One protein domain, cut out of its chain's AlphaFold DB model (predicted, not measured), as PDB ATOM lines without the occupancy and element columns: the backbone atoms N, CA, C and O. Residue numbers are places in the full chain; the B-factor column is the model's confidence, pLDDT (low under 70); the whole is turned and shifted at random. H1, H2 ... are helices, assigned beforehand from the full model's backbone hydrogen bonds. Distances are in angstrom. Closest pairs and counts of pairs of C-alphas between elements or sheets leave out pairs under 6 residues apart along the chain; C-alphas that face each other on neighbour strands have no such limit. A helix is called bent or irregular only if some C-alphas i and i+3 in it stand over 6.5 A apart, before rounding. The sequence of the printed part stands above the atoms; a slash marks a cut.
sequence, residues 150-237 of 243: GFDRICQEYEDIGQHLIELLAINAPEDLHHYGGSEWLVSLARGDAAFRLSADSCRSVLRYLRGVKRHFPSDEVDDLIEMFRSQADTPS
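Overview. This is residues 150 to 237 of the 243 residues of an uncharacterized protein of Rhodopirellula solitaria (UniProt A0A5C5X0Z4). What does the printed part look like along its length? Two helices, H4 and H5, fold back on each other as a hairpin; H2 packs crosswise on residues 201 to 206 of H4, the sharply kinked H3 touches H2 and H4 near its start and crosses H5 with residues 186 to 191, and short H1 lies out at one end, touching no helix. The turn of the hairpin sticks out with residues 215 to 220. What is it made of, and how large is it? It has 88 residues with five named helices, H1 to H5 in chain order, and no named strand, so its class is all helix. It is compact, with a radius of gyration of the C-alphas of 12.2 A, and spans 36 by 28 by 22 A.

Arrangement. Where does the first helix stand? H1, residues 151 to 157, is close but not clearly touching to H2, residues 162 to 172: their closest C-alphas, those of Ile 154 and Gly 162, are 5.9 A apart, and they run opposite ways at a tilt of 36 degrees, only just steep. H1 is also close but not clearly touching to H3, residues 174 to 191, about perpendicular at 86 degrees, with the closest C-alphas, Phe 151 and Gly 181, 6.3 A apart. H1 is apart from H4, residues 200 to 216, and from H5, residues 220 to 234. What do H2 and H3 touch? H2 touches H3 at residues 176 to 177 alone, at a steep tilt of 61 degrees, opposite ways, with the closest C-alphas, Leu 169 and Leu 177, 6.1 A apart; H2 touches H4 at residues 201 to 206 alone, at a steep tilt of 50 degrees, the same way, with the closest C-alphas, Ile 171 and Ser 202, 5.1 A apart. H3 touches H4 with residues 174 to 175 alone, opposite ways at a tilt of 68 degrees, steep but only just short of about perpendicular, and Pro 174 and Val 206 have the closest C-alphas, 5.4 A apart. With residues 186 to 191 alone H3 touches H5, about perpendicular at 75 degrees, and the closest C-alphas, those of Ala 190 and Phe 229, are 5.6 A apart. How do the last two helices stand, and how are the backbones? H4 and H5 form a helical hairpin and touch, opposite ways at a shallow tilt of 23 degrees; the closest C-alphas, Ala 200 and Ala 233, are 4.3 A apart. In H1, H2 and H5 every O i to N i+4 pair is within hydrogen-bond range; in H3 it is 11 of 14, in H4 12 of 13.

Along the chain. Where does each helix begin and end? H1 begins with C-alpha 151 at (309.754, 9.528, -13.929), and H5 ends with C-alpha 234 at (318.689, -5.015, -32.310). H2 is 15.4 A long from first to last C-alpha, H4 25.0 A and H5 21.3 A. Is the longest helix by residues straight? H3, 18 residues and 17.1 A from first to last C-alpha, has a kink of 113 degrees near residue 181 and is irregular, C-alphas 180 and 183 being 9.4 A apart.

Size, cuts and confidence. How far does it reach, and is it cut? The two C-alphas farthest apart, those of Asp 160 and Pro 218, are 36.9 A apart, and the printed part has no cut. Which links are long? None is: H1 to H2, H2 to H3 and H4 to H5 are tight, and H3 to H4 is short. Where is confidence low? The model's mean pLDDT is 77.5 over the printed part, and it is under 70 at residues 150 to 161, residue 172 and residues 235 to 237.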
ATOM      1  N   GLY A 150     305.757  12.030 -12.256       58.31
ATOM      2  CA  GLY A 150     306.486  11.436 -13.387       58.31
ATOM      3  C   GLY A 150     307.827  10.798 -13.035       58.31
ATOM      4  O   GLY A 150     308.261  10.810 -11.881       58.31
ATOM      5  N   PHE A 151     308.481  10.243 -14.054       69.00
ATOM      6  CA  PHE A 151     309.754   9.528 -13.929       69.00
ATOM      7  C   PHE A 151     310.921  10.402 -13.453       69.00
ATOM      8  O   PHE A 151     311.830   9.882 -12.815       69.00
ATOM      9  N   ASP A 152     310.872  11.720 -13.647       66.06
ATOM     10  CA  ASP A 152     311.937  12.640 -13.217       66.06
ATOM     11  C   ASP A 152     312.200  12.595 -11.710       66.06
ATOM     12  O   ASP A 152     313.335  12.728 -11.255       66.06
ATOM     13  N   ARG A 153     311.155  12.368 -10.911       63.44
ATOM     14  CA  ARG A 153     311.298  12.243  -9.460       63.44
ATOM     15  C   ARG A 153     311.860  10.881  -9.055       63.44
ATOM     16  O   ARG A 153     312.578  10.807  -8.065       63.44
ATOM     17  N   ILE A 154     311.599   9.838  -9.851       66.19
ATOM     18  CA  ILE A 154     312.263   8.537  -9.697       66.19
ATOM     19  C   ILE A 154     313.768   8.700  -9.934       66.19
ATOM     20  O   ILE A 154     314.554   8.207  -9.134       66.19
ATOM     21  N   CYS A 155     314.165   9.470 -10.955       65.75
ATOM     22  CA  CYS A 155     315.572   9.807 -11.195       65.75
ATOM     23  C   CYS A 155     316.218  10.542 -10.011       65.75
ATOM     24  O   CYS A 155     317.377  10.299  -9.708       65.75
ATOM     25  N   GLN A 156     315.493  11.471  -9.375       66.62
ATOM     26  CA  GLN A 156     316.041  12.345  -8.330       66.62
ATOM     27  C   GLN A 156     316.104  11.694  -6.948       66.62
ATOM     28  O   GLN A 156     317.050  11.930  -6.203       66.62
ATOM     29  N   GLU A 157     315.075  10.938  -6.570       62.19
ATOM     30  CA  GLU A 157     314.953  10.393  -5.216       62.19
ATOM     31  C   GLU A 157     315.477   8.954  -5.095       62.19
ATOM     32  O   GLU A 157     315.743   8.511  -3.979       62.19
ATOM     33  N   TYR A 158     315.638   8.237  -6.214       64.81
ATOM     34  CA  TYR A 158     315.974   6.806  -6.242       64.81
ATOM     35  C   TYR A 158     317.015   6.496  -7.319       64.81
ATOM     36  O   TYR A 158     316.850   5.565  -8.101       64.81
ATOM     37  N   GLU A 159     318.078   7.295  -7.404       68.31
ATOM     38  CA  GLU A 159     319.156   7.104  -8.389       68.31
ATOM     39  C   GLU A 159     319.794   5.701  -8.307       68.31
ATOM     40  O   GLU A 159     320.201   5.136  -9.321       68.31
ATOM     41  N   ASP A 160     319.821   5.105  -7.114       66.06
ATOM     42  CA  ASP A 160     320.414   3.800  -6.821       66.06
ATOM     43  C   ASP A 160     319.618   2.609  -7.376       66.06
ATOM     44  O   ASP A 160     320.212   1.655  -7.882       66.06
ATOM     45  N   ILE A 161     318.283   2.665  -7.322       68.12
ATOM     46  CA  ILE A 161     317.396   1.587  -7.797       68.12
ATOM     47  C   ILE A 161     316.562   1.966  -9.026       68.12
ATOM     48  O   ILE A 161     315.899   1.111  -9.613       68.12
ATOM     49  N   GLY A 162     316.592   3.227  -9.455       73.81
ATOM     50  CA  GLY A 162     315.733   3.773 -10.508       73.81
ATOM     51  C   GLY A 162     315.856   3.015 -11.825       73.81
ATOM     52  O   GLY A 162     314.848   2.661 -12.430       73.81
ATOM     53  N   GLN A 163     317.079   2.653 -12.218       79.94
ATOM     54  CA  GLN A 163     317.332   1.838 -13.407       79.94
ATOM     55  C   GLN A 163     316.619   0.476 -13.338       79.94
ATOM     56  O   GLN A 163     315.996   0.047 -14.306       79.94
ATOM     57  N   HIS A 164     316.662  -0.188 -12.184       75.12
ATOM     58  CA  HIS A 164     315.997  -1.472 -11.980       75.12
ATOM     59  C   HIS A 164     314.464  -1.333 -12.005       75.12
ATOM     60  O   HIS A 164     313.781  -2.141 -12.633       75.12
ATOM     61  N   LEU A 165     313.917  -0.264 -11.417       75.06
ATOM     62  CA  LEU A 165     312.480   0.039 -11.459       75.06
ATOM     63  C   LEU A 165     311.967   0.242 -12.893       75.06
ATOM     64  O   LEU A 165     310.901  -0.265 -13.249       75.06
ATOM     65  N   ILE A 166     312.723   0.968 -13.721       80.81
ATOM     66  CA  ILE A 166     312.360   1.218 -15.120       80.81
ATOM     67  C   ILE A 166     312.429  -0.063 -15.958       80.81
ATOM     68  O   ILE A 166     311.524  -0.306 -16.757       80.81
ATOM     69  N   GLU A 167     313.436  -0.913 -15.746       78.06
ATOM     70  CA  GLU A 167     313.511  -2.235 -16.386       78.06
ATOM     71  C   GLU A 167     312.307  -3.107 -16.009       78.06
ATOM     72  O   GLU A 167     311.650  -3.681 -16.881       78.06
ATOM     73  N   LEU A 168     311.942  -3.150 -14.724       74.00
ATOM     74  CA  LEU A 168     310.777  -3.908 -14.266       74.00
ATOM     75  C   LEU A 168     309.480  -3.435 -14.927       74.00
ATOM     76  O   LEU A 168     308.671  -4.277 -15.328       74.00
ATOM     77  N   LEU A 169     309.283  -2.121 -15.073       76.50
ATOM     78  CA  LEU A 169     308.132  -1.567 -15.791       76.50
ATOM     79  C   LEU A 169     308.161  -1.928 -17.274       76.50
ATOM     80  O   LEU A 169     307.152  -2.387 -17.801       76.50
ATOM     81  N   ALA A 170     309.298  -1.764 -17.945       77.56
ATOM     82  CA  ALA A 170     309.414  -2.048 -19.371       77.56
ATOM     83  C   ALA A 170     309.101  -3.519 -19.703       77.56
ATOM     84  O   ALA A 170     308.481  -3.803 -20.731       77.56
ATOM     85  N   ILE A 171     309.482  -4.448 -18.821       72.56
ATOM     86  CA  ILE A 171     309.222  -5.883 -18.986       72.56
ATOM     87  C   ILE A 171     307.778  -6.243 -18.627       72.56
ATOM     88  O   ILE A 171     307.117  -6.949 -19.391       72.56
ATOM     89  N   ASN A 172     307.297  -5.804 -17.461       62.28
ATOM     90  CA  ASN A 172     306.069  -6.340 -16.866       62.28
ATOM     91  C   ASN A 172     304.827  -5.474 -17.104       62.28
ATOM     92  O   ASN A 172     303.715  -5.992 -17.011       62.28
ATOM     93  N   ALA A 173     304.999  -4.177 -17.356       70.31
ATOM     94  CA  ALA A 173     303.905  -3.222 -17.515       70.31
ATOM     95  C   ALA A 173     304.290  -2.042 -18.442       70.31
ATOM     96  O   ALA A 173     304.288  -0.882 -18.016       70.31
ATOM     97  N   PRO A 174     304.642  -2.301 -19.718       72.62
ATOM     98  CA  PRO A 174     305.020  -1.252 -20.671       72.62
ATOM     99  C   PRO A 174     303.902  -0.224 -20.923       72.62
ATOM    100  O   PRO A 174     304.175   0.909 -21.315       72.62
ATOM    101  N   GLU A 175     302.643  -0.581 -20.669       76.81
ATOM    102  CA  GLU A 175     301.510   0.342 -20.674       76.81
ATOM    103  C   GLU A 175     301.587   1.396 -19.567       76.81
ATOM    104  O   GLU A 175     301.254   2.552 -19.818       76.81
ATOM    105  N   ASP A 176     302.070   1.029 -18.376       75.75
ATOM    106  CA  ASP A 176     302.272   1.963 -17.269       75.75
ATOM    107  C   ASP A 176     303.450   2.891 -17.600       75.75
ATOM    108  O   ASP A 176     303.372   4.101 -17.395       75.75
ATOM    109  N   LEU A 177     304.507   2.353 -18.220       76.81
ATOM    110  CA  LEU A 177     305.629   3.149 -18.724       76.81
ATOM    111  C   LEU A 177     305.151   4.255 -19.682       76.81
ATOM    112  O   LEU A 177     305.523   5.418 -19.536       76.81
ATOM    113  N   HIS A 178     304.273   3.912 -20.624       78.31
ATOM    114  CA  HIS A 178     303.681   4.885 -21.538       78.31
ATOM    115  C   HIS A 178     302.704   5.837 -20.835       78.31
ATOM    116  O   HIS A 178     302.744   7.039 -21.083       78.31
ATOM    117  N   HIS A 179     301.851   5.333 -19.941       77.56
ATOM    118  CA  HIS A 179     300.843   6.137 -19.250       77.56
ATOM    119  C   HIS A 179     301.455   7.221 -18.354       77.56
ATOM    120  O   HIS A 179     300.988   8.358 -18.365       77.56
ATOM    121  N   TYR A 180     302.494   6.876 -17.589       74.38
ATOM    122  CA  TYR A 180     303.106   7.785 -16.617       74.38
ATOM    123  C   TYR A 180     304.239   8.635 -17.198       74.38
ATOM    124  O   TYR A 180     304.486   9.726 -16.692       74.38
ATOM    125  N   GLY A 181     304.928   8.158 -18.238       75.56
ATOM    126  CA  GLY A 181     305.985   8.919 -18.908       75.56
ATOM    127  C   GLY A 181     305.471   9.792 -20.047       75.56
ATOM    128  O   GLY A 181     306.025  10.854 -20.315       75.56
ATOM    129  N   GLY A 182     304.404   9.362 -20.719       78.94
ATOM    130  CA  GLY A 182     303.980   9.953 -21.982       78.94
ATOM    131  C   GLY A 182     304.976   9.696 -23.119       78.94
ATOM    132  O   GLY A 182     306.064   9.140 -22.935       78.94
ATOM    133  N   SER A 183     304.595  10.104 -24.328       79.00
ATOM    134  CA  SER A 183     305.397   9.869 -25.529       79.00
ATOM    135  C   SER A 183     306.748  10.582 -25.511       79.00
ATOM    136  O   SER A 183     307.746   9.989 -25.903       79.00
ATOM    137  N   GLU A 184     306.813  11.831 -25.033       81.06
ATOM    138  CA  GLU A 184     308.063  12.615 -25.017       81.06
ATOM    139  C   GLU A 184     309.147  11.953 -24.159       81.06
ATOM    140  O   GLU A 184     310.325  11.909 -24.533       81.06
ATOM    141  N   TRP A 185     308.748  11.374 -23.027       83.75
ATOM    142  CA  TRP A 185     309.667  10.643 -22.169       83.75
ATOM    143  C   TRP A 185     310.091   9.311 -22.799       83.75
ATOM    144  O   TRP A 185     311.271   8.969 -22.756       83.75
ATOM    145  N   LEU A 186     309.177   8.595 -23.469       84.19
ATOM    146  CA  LEU A 186     309.525   7.392 -24.235       84.19
ATOM    147  C   LEU A 186     310.494   7.693 -25.386       84.19
ATOM    148  O   LEU A 186     311.416   6.912 -25.613       84.19
ATOM    149  N   VAL A 187     310.330   8.824 -26.081       84.62
ATOM    150  CA  VAL A 187     311.288   9.294 -27.093       84.62
ATOM    151  C   VAL A 187     312.647   9.546 -26.446       84.62
ATOM    152  O   VAL A 187     313.660   9.082 -26.963       84.62
ATOM    153  N   SER A 188     312.679  10.234 -25.303       83.19
ATOM    154  CA  SER A 188     313.922  10.515 -24.570       83.19
ATOM    155  C   SER A 188     314.627   9.225 -24.132       83.19
ATOM    156  O   SER A 188     315.842   9.094 -24.282       83.19
ATOM    157  N   LEU A 189     313.864   8.228 -23.673       83.75
ATOM    158  CA  LEU A 189     314.369   6.900 -23.328       83.75
ATOM    159  C   LEU A 189     314.919   6.162 -24.557       83.75
ATOM    160  O   LEU A 189     316.011   5.603 -24.505       83.75
ATOM    161  N   ALA A 190     314.210   6.212 -25.687       82.00
ATOM    162  CA  ALA A 190     314.618   5.556 -26.928       82.00
ATOM    163  C   ALA A 190     315.828   6.225 -27.606       82.00
ATOM    164  O   ALA A 190     316.581   5.555 -28.312       82.00
ATOM    165  N   ARG A 191     316.045   7.530 -27.394       80.69
ATOM    166  CA  ARG A 191     317.263   8.243 -27.828       80.69
ATOM    167  C   ARG A 191     318.464   7.974 -26.928       80.69
ATOM    168  O   ARG A 191     319.591   8.215 -27.345       80.69
ATOM    169  N   GLY A 192     318.232   7.459 -25.720       73.69
ATOM    170  CA  GLY A 192     319.255   7.384 -24.680       73.69
ATOM    171  C   GLY A 192     319.581   8.748 -24.060       73.69
ATOM    172  O   GLY A 192     320.637   8.889 -23.449       73.69
ATOM    173  N   ASP A 193     318.689   9.732 -24.225       76.94
ATOM    174  CA  ASP A 193     318.782  11.060 -23.608       76.94
ATOM    175  C   ASP A 193     318.289  11.034 -22.148       76.94
ATOM    176  O   ASP A 193     318.638  11.900 -21.345       76.94
ATOM    177  N   ALA A 194     317.465  10.042 -21.794       71.81
ATOM    178  CA  ALA A 194     317.028   9.814 -20.423       71.81
ATOM    179  C   ALA A 194     318.175   9.293 -19.536       71.81
ATOM    180  O   ALA A 194     319.115   8.653 -20.004       71.81
ATOM    181  N   ALA A 195     318.047   9.490 -18.219       72.75
ATOM    182  CA  ALA A 195     318.991   8.968 -17.224       72.75
ATOM    183  C   ALA A 195     319.024   7.425 -17.141       72.75
ATOM    184  O   ALA A 195     319.898   6.863 -16.484       72.75
ATOM    185  N   PHE A 196     318.089   6.742 -17.809       79.75
ATOM    186  CA  PHE A 196     317.949   5.290 -17.802       79.75
ATOM    187  C   PHE A 196     318.201   4.704 -19.186       79.75
ATOM    188  O   PHE A 196     317.902   5.324 -20.207       79.75
ATOM    189  N   ARG A 197     318.707   3.472 -19.223       82.19
ATOM    190  CA  ARG A 197     318.920   2.710 -20.459       82.19
ATOM    191  C   ARG A 197     318.154   1.409 -20.391       82.19
ATOM    192  O   ARG A 197     318.285   0.710 -19.402       82.19
ATOM    193  N   LEU A 198     317.391   1.070 -21.423       83.00
ATOM    194  CA  LEU A 198     316.699  -0.214 -21.453       83.00
ATOM    195  C   LEU A 198     317.598  -1.319 -22.006       83.00
ATOM    196  O   LEU A 198     318.269  -1.147 -23.024       83.00
ATOM    197  N   SER A 199     317.538  -2.485 -21.377       82.81
ATOM    198  CA  SER A 199     318.038  -3.732 -21.939       82.81
ATOM    199  C   SER A 199     317.317  -4.084 -23.248       82.81
ATOM    200  O   SER A 199     316.188  -3.654 -23.511       82.81
ATOM    201  N   ALA A 200     317.946  -4.921 -24.078       79.38
ATOM    202  CA  ALA A 200     317.341  -5.379 -25.329       79.38
ATOM    203  C   ALA A 200     315.995  -6.098 -25.096       79.38
ATOM    204  O   ALA A 200     315.063  -5.941 -25.887       79.38
ATOM    205  N   ASP A 201     315.865  -6.845 -23.997       77.19
ATOM    206  CA  ASP A 201     314.627  -7.543 -23.636       77.19
ATOM    207  C   ASP A 201     313.516  -6.577 -23.221       77.19
ATOM    208  O   ASP A 201     312.377  -6.707 -23.684       77.19
ATOM    209  N   SER A 202     313.853  -5.547 -22.447       81.12
ATOM    210  CA  SER A 202     312.936  -4.452 -22.128       81.12
ATOM    211  C   SER A 202     312.471  -3.709 -23.377       81.12
ATOM    212  O   SER A 202     311.268  -3.510 -23.566       81.12
ATOM    213  N   CYS A 203     313.383  -3.395 -24.302       84.31
ATOM    214  CA  CYS A 203     313.032  -2.803 -25.595       84.31
ATOM    215  C   CYS A 203     312.069  -3.694 -26.398       84.31
ATOM    216  O   CYS A 203     311.102  -3.197 -26.979       84.31
ATOM    217  N   ARG A 204     312.261  -5.022 -26.407       81.88
ATOM    218  CA  ARG A 204     311.348  -5.968 -27.083       81.88
ATOM    219  C   ARG A 204     309.950  -5.983 -26.463       81.88
ATOM    220  O   ARG A 204     308.964  -6.057 -27.203       81.88
ATOM    221  N   SER A 205     309.851  -5.904 -25.138       78.69
ATOM    222  CA  SER A 205     308.569  -5.835 -24.429       78.69
ATOM    223  C   SER A 205     307.819  -4.537 -24.743       78.69
ATOM    224  O   SER A 205     306.649  -4.588 -25.139       78.69
ATOM    225  N   VAL A 206     308.513  -3.395 -24.723       82.50
ATOM    226  CA  VAL A 206     307.955  -2.094 -25.132       82.50
ATOM    227  C   VAL A 206     307.514  -2.113 -26.604       82.50
ATOM    228  O   VAL A 206     306.403  -1.692 -26.928       82.50
ATOM    229  N   LEU A 207     308.308  -2.697 -27.510       85.75
ATOM    230  CA  LEU A 207     307.937  -2.856 -28.924       85.75
ATOM    231  C   LEU A 207     306.666  -3.681 -29.124       85.75
ATOM    232  O   LEU A 207     305.848  -3.366 -29.995       85.75
ATOM    233  N   ARG A 208     306.497  -4.764 -28.355       81.75
ATOM    234  CA  ARG A 208     305.290  -5.596 -28.418       81.75
ATOM    235  C   ARG A 208     304.058  -4.772 -28.046       81.75
ATOM    236  O   ARG A 208     303.054  -4.851 -28.757       81.75
ATOM    237  N   TYR A 209     304.163  -3.966 -26.992       86.00
ATOM    238  CA  TYR A 209     303.111  -3.049 -26.568       86.00
ATOM    239  C   TYR A 209     302.795  -1.995 -27.638       86.00
ATOM    240  O   TYR A 209     301.648  -1.908 -28.077       86.00
ATOM    241  N   LEU A 210     303.797  -1.270 -28.151       83.19
ATOM    242  CA  LEU A 210     303.597  -0.213 -29.153       83.19
ATOM    243  C   LEU A 210     302.963  -0.737 -30.449       83.19
ATOM    244  O   LEU A 210     302.079  -0.100 -31.018       83.19
ATOM    245  N   ARG A 211     303.329  -1.947 -30.897       85.50
ATOM    246  CA  ARG A 211     302.655  -2.608 -32.033       85.50
ATOM    247  C   ARG A 211     301.182  -2.896 -31.742       85.50
ATOM    248  O   ARG A 211     300.363  -2.856 -32.659       85.50
ATOM    249  N   GLY A 212     300.845  -3.205 -30.491       82.31
ATOM    250  CA  GLY A 212     299.469  -3.330 -30.019       82.31
ATOM    251  C   GLY A 212     298.726  -1.994 -30.056       82.31
ATOM    252  O   GLY A 212     297.617  -1.943 -30.587       82.31
ATOM    253  N   VAL A 213     299.357  -0.915 -29.581       82.75
ATOM    254  CA  VAL A 213     298.810   0.451 -29.645       82.75
ATOM    255  C   VAL A 213     298.549   0.860 -31.091       82.75
ATOM    256  O   VAL A 213     297.414   1.200 -31.408       82.75
ATOM    257  N   LYS A 214     299.528   0.709 -31.996       81.62
ATOM    258  CA  LYS A 214     299.400   1.036 -33.430       81.62
ATOM    259  C   LYS A 214     298.172   0.402 -34.083       81.62
ATOM    260  O   LYS A 214     297.515   1.029 -34.908       81.62
ATOM    261  N   ARG A 215     297.858  -0.853 -33.737       78.75
ATOM    262  CA  ARG A 215     296.692  -1.563 -34.297       78.75
ATOM    263  C   ARG A 215     295.365  -0.885 -33.953       78.75
ATOM    264  O   ARG A 215     294.425  -1.012 -34.726       78.75
ATOM    265  N   HIS A 216     295.295  -0.207 -32.810       75.75
ATOM    266  CA  HIS A 216     294.083   0.445 -32.315       75.75
ATOM    267  C   HIS A 216     294.096   1.961 -32.560       75.75
ATOM    268  O   HIS A 216     293.046   2.545 -32.811       75.75
ATOM    269  N   PHE A 217     295.279   2.577 -32.535       78.69
ATOM    270  CA  PHE A 217     295.512   4.013 -32.671       78.69
ATOM    271  C   PHE A 217     296.719   4.260 -33.594       78.69
ATOM    272  O   PHE A 217     297.829   4.509 -33.116       78.69
ATOM    273  N   PRO A 218     296.545   4.136 -34.921       81.88
ATOM    274  CA  PRO A 218     297.623   4.384 -35.869       81.88
ATOM    275  C   PRO A 218     297.987   5.874 -35.879       81.88
ATOM    276  O   PRO A 218     297.119   6.724 -36.075       81.88
ATOM    277  N   SER A 219     299.264   6.185 -35.667       84.31
ATOM    278  CA  SER A 219     299.809   7.543 -35.738       84.31
ATOM    279  C   SER A 219     301.289   7.502 -36.114       84.31
ATOM    280  O   SER A 219     301.975   6.529 -35.794       84.31
ATOM    281  N   ASP A 220     301.768   8.567 -36.758       86.62
ATOM    282  CA  ASP A 220     303.179   8.713 -37.141       86.62
ATOM    283  C   ASP A 220     304.091   8.710 -35.900       86.62
ATOM    284  O   ASP A 220     305.146   8.091 -35.896       86.62
ATOM    285  N   GLU A 221     303.619   9.283 -34.791       82.69
ATOM    286  CA  GLU A 221     304.324   9.304 -33.503       82.69
ATOM    287  C   GLU A 221     304.580   7.896 -32.934       82.69
ATOM    288  O   GLU A 221     305.660   7.600 -32.420       82.69
ATOM    289  N   VAL A 222     303.607   6.985 -33.059       83.69
ATOM    290  CA  VAL A 222     303.781   5.581 -32.651       83.69
ATOM    291  C   VAL A 222     304.730   4.846 -33.604       83.69
ATOM    292  O   VAL A 222     305.463   3.956 -33.166       83.69
ATOM    293  N   ASP A 223     304.737   5.206 -34.888       86.75
ATOM    294  CA  ASP A 223     305.633   4.613 -35.883       86.75
ATOM    295  C   ASP A 223     307.091   4.998 -35.635       86.75
ATOM    296  O   ASP A 223     307.948   4.106 -35.606       86.75
ATOM    297  N   ASP A 224     307.340   6.269 -35.328       87.06
ATOM    298  CA  ASP A 224     308.650   6.776 -34.928       87.06
ATOM    299  C   ASP A 224     309.155   6.049 -33.671       87.06
ATOM    300  O   ASP A 224     310.264   5.509 -33.654       87.06
ATOM    301  N   LEU A 225     308.318   5.928 -32.632       86.75
ATOM    302  CA  LEU A 225     308.671   5.197 -31.410       86.75
ATOM    303  C   LEU A 225     309.015   3.722 -31.686       86.75
ATOM    304  O   LEU A 225     309.984   3.191 -31.136       86.75
ATOM    305  N   ILE A 226     308.251   3.043 -32.550       89.31
ATOM    306  CA  ILE A 226     308.521   1.646 -32.927       89.31
ATOM    307  C   ILE A 226     309.872   1.513 -33.633       89.31
ATOM    308  O   ILE A 226     310.566   0.513 -33.422       89.31
ATOM    309  N   GLU A 227     310.238   2.453 -34.499       90.25
ATOM    310  CA  GLU A 227     311.528   2.428 -35.186       90.25
ATOM    311  C   GLU A 227     312.685   2.632 -34.200       90.25
ATOM    312  O   GLU A 227     313.636   1.845 -34.187       90.25
ATOM    313  N   MET A 228     312.558   3.608 -33.300       89.12
ATOM    314  CA  MET A 228     313.598   3.927 -32.322       89.12
ATOM    315  C   MET A 228     313.858   2.760 -31.366       89.12
ATOM    316  O   MET A 228     314.998   2.305 -31.246       89.12
ATOM    317  N   PHE A 229     312.818   2.183 -30.756       86.75
ATOM    318  CA  PHE A 229     312.999   1.027 -29.870       86.75
ATOM    319  C   PHE A 229     313.467  -0.234 -30.610       86.75
ATOM    320  O   PHE A 229     314.107  -1.091 -30.003       86.75
ATOM    321  N   ARG A 230     313.191  -0.368 -31.917       88.44
ATOM    322  CA  ARG A 230     313.719  -1.478 -32.729       88.44
ATOM    323  C   ARG A 230     315.229  -1.379 -32.866       88.44
ATOM    324  O   ARG A 230     315.908  -2.368 -32.619       88.44
ATOM    325  N   SER A 231     315.744  -0.190 -33.177       84.69
ATOM    326  CA  SER A 231     317.192   0.027 -33.267       84.69
ATOM    327  C   SER A 231     317.915  -0.335 -31.959       84.69
ATOM    328  O   SER A 231     318.948  -1.000 -31.985       84.69
ATOM    329  N   GLN A 232     317.311  -0.008 -30.812       81.25
ATOM    330  CA  GLN A 232     317.815  -0.349 -29.478       81.25
ATOM    331  C   GLN A 232     317.745  -1.862 -29.190       81.25
ATOM    332  O   GLN A 232     318.696  -2.437 -28.673       81.25
ATOM    333  N   ALA A 233     316.644  -2.530 -29.552       80.25
ATOM    334  CA  ALA A 233     316.460  -3.972 -29.341       80.25
ATOM    335  C   ALA A 233     317.396  -4.854 -30.190       80.25
ATOM    336  O   ALA A 233     317.694  -5.988 -29.798       80.25
ATOM    337  N   ASP A 234     317.808  -4.341 -31.352       80.06
ATOM    338  CA  ASP A 234     318.689  -5.015 -32.310       80.06
ATOM    339  C   ASP A 234     320.174  -4.676 -32.084       80.06
ATOM    340  O   ASP A 234     321.050  -5.307 -32.679       80.06
ATOM    341  N   THR A 235     320.477  -3.708 -31.211       66.50
ATOM    342  CA  THR A 235     321.856  -3.417 -30.813       66.50
ATOM    343  C   THR A 235     322.344  -4.557 -29.910       66.50
ATOM    344  O   THR A 235     321.733  -4.806 -28.867       66.50
ATOM    345  N   PRO A 236     323.404  -5.298 -30.285       54.75
ATOM    346  CA  PRO A 236     323.939  -6.350 -29.433       54.75
ATOM    347  C   PRO A 236     324.366  -5.738 -28.098       54.75
ATOM    348  O   PRO A 236     325.066  -4.730 -28.063       54.75
ATOM    349  N   SER A 237     323.917  -6.334 -26.994       51.53
ATOM    350  CA  SER A 237     324.349  -5.949 -25.655       51.53
ATOM    351  C   SER A 237     325.860  -6.146 -25.565       51.53
ATOM    352  O   SER A 237     326.324  -7.286 -25.510       51.53
TER     353      SER A 237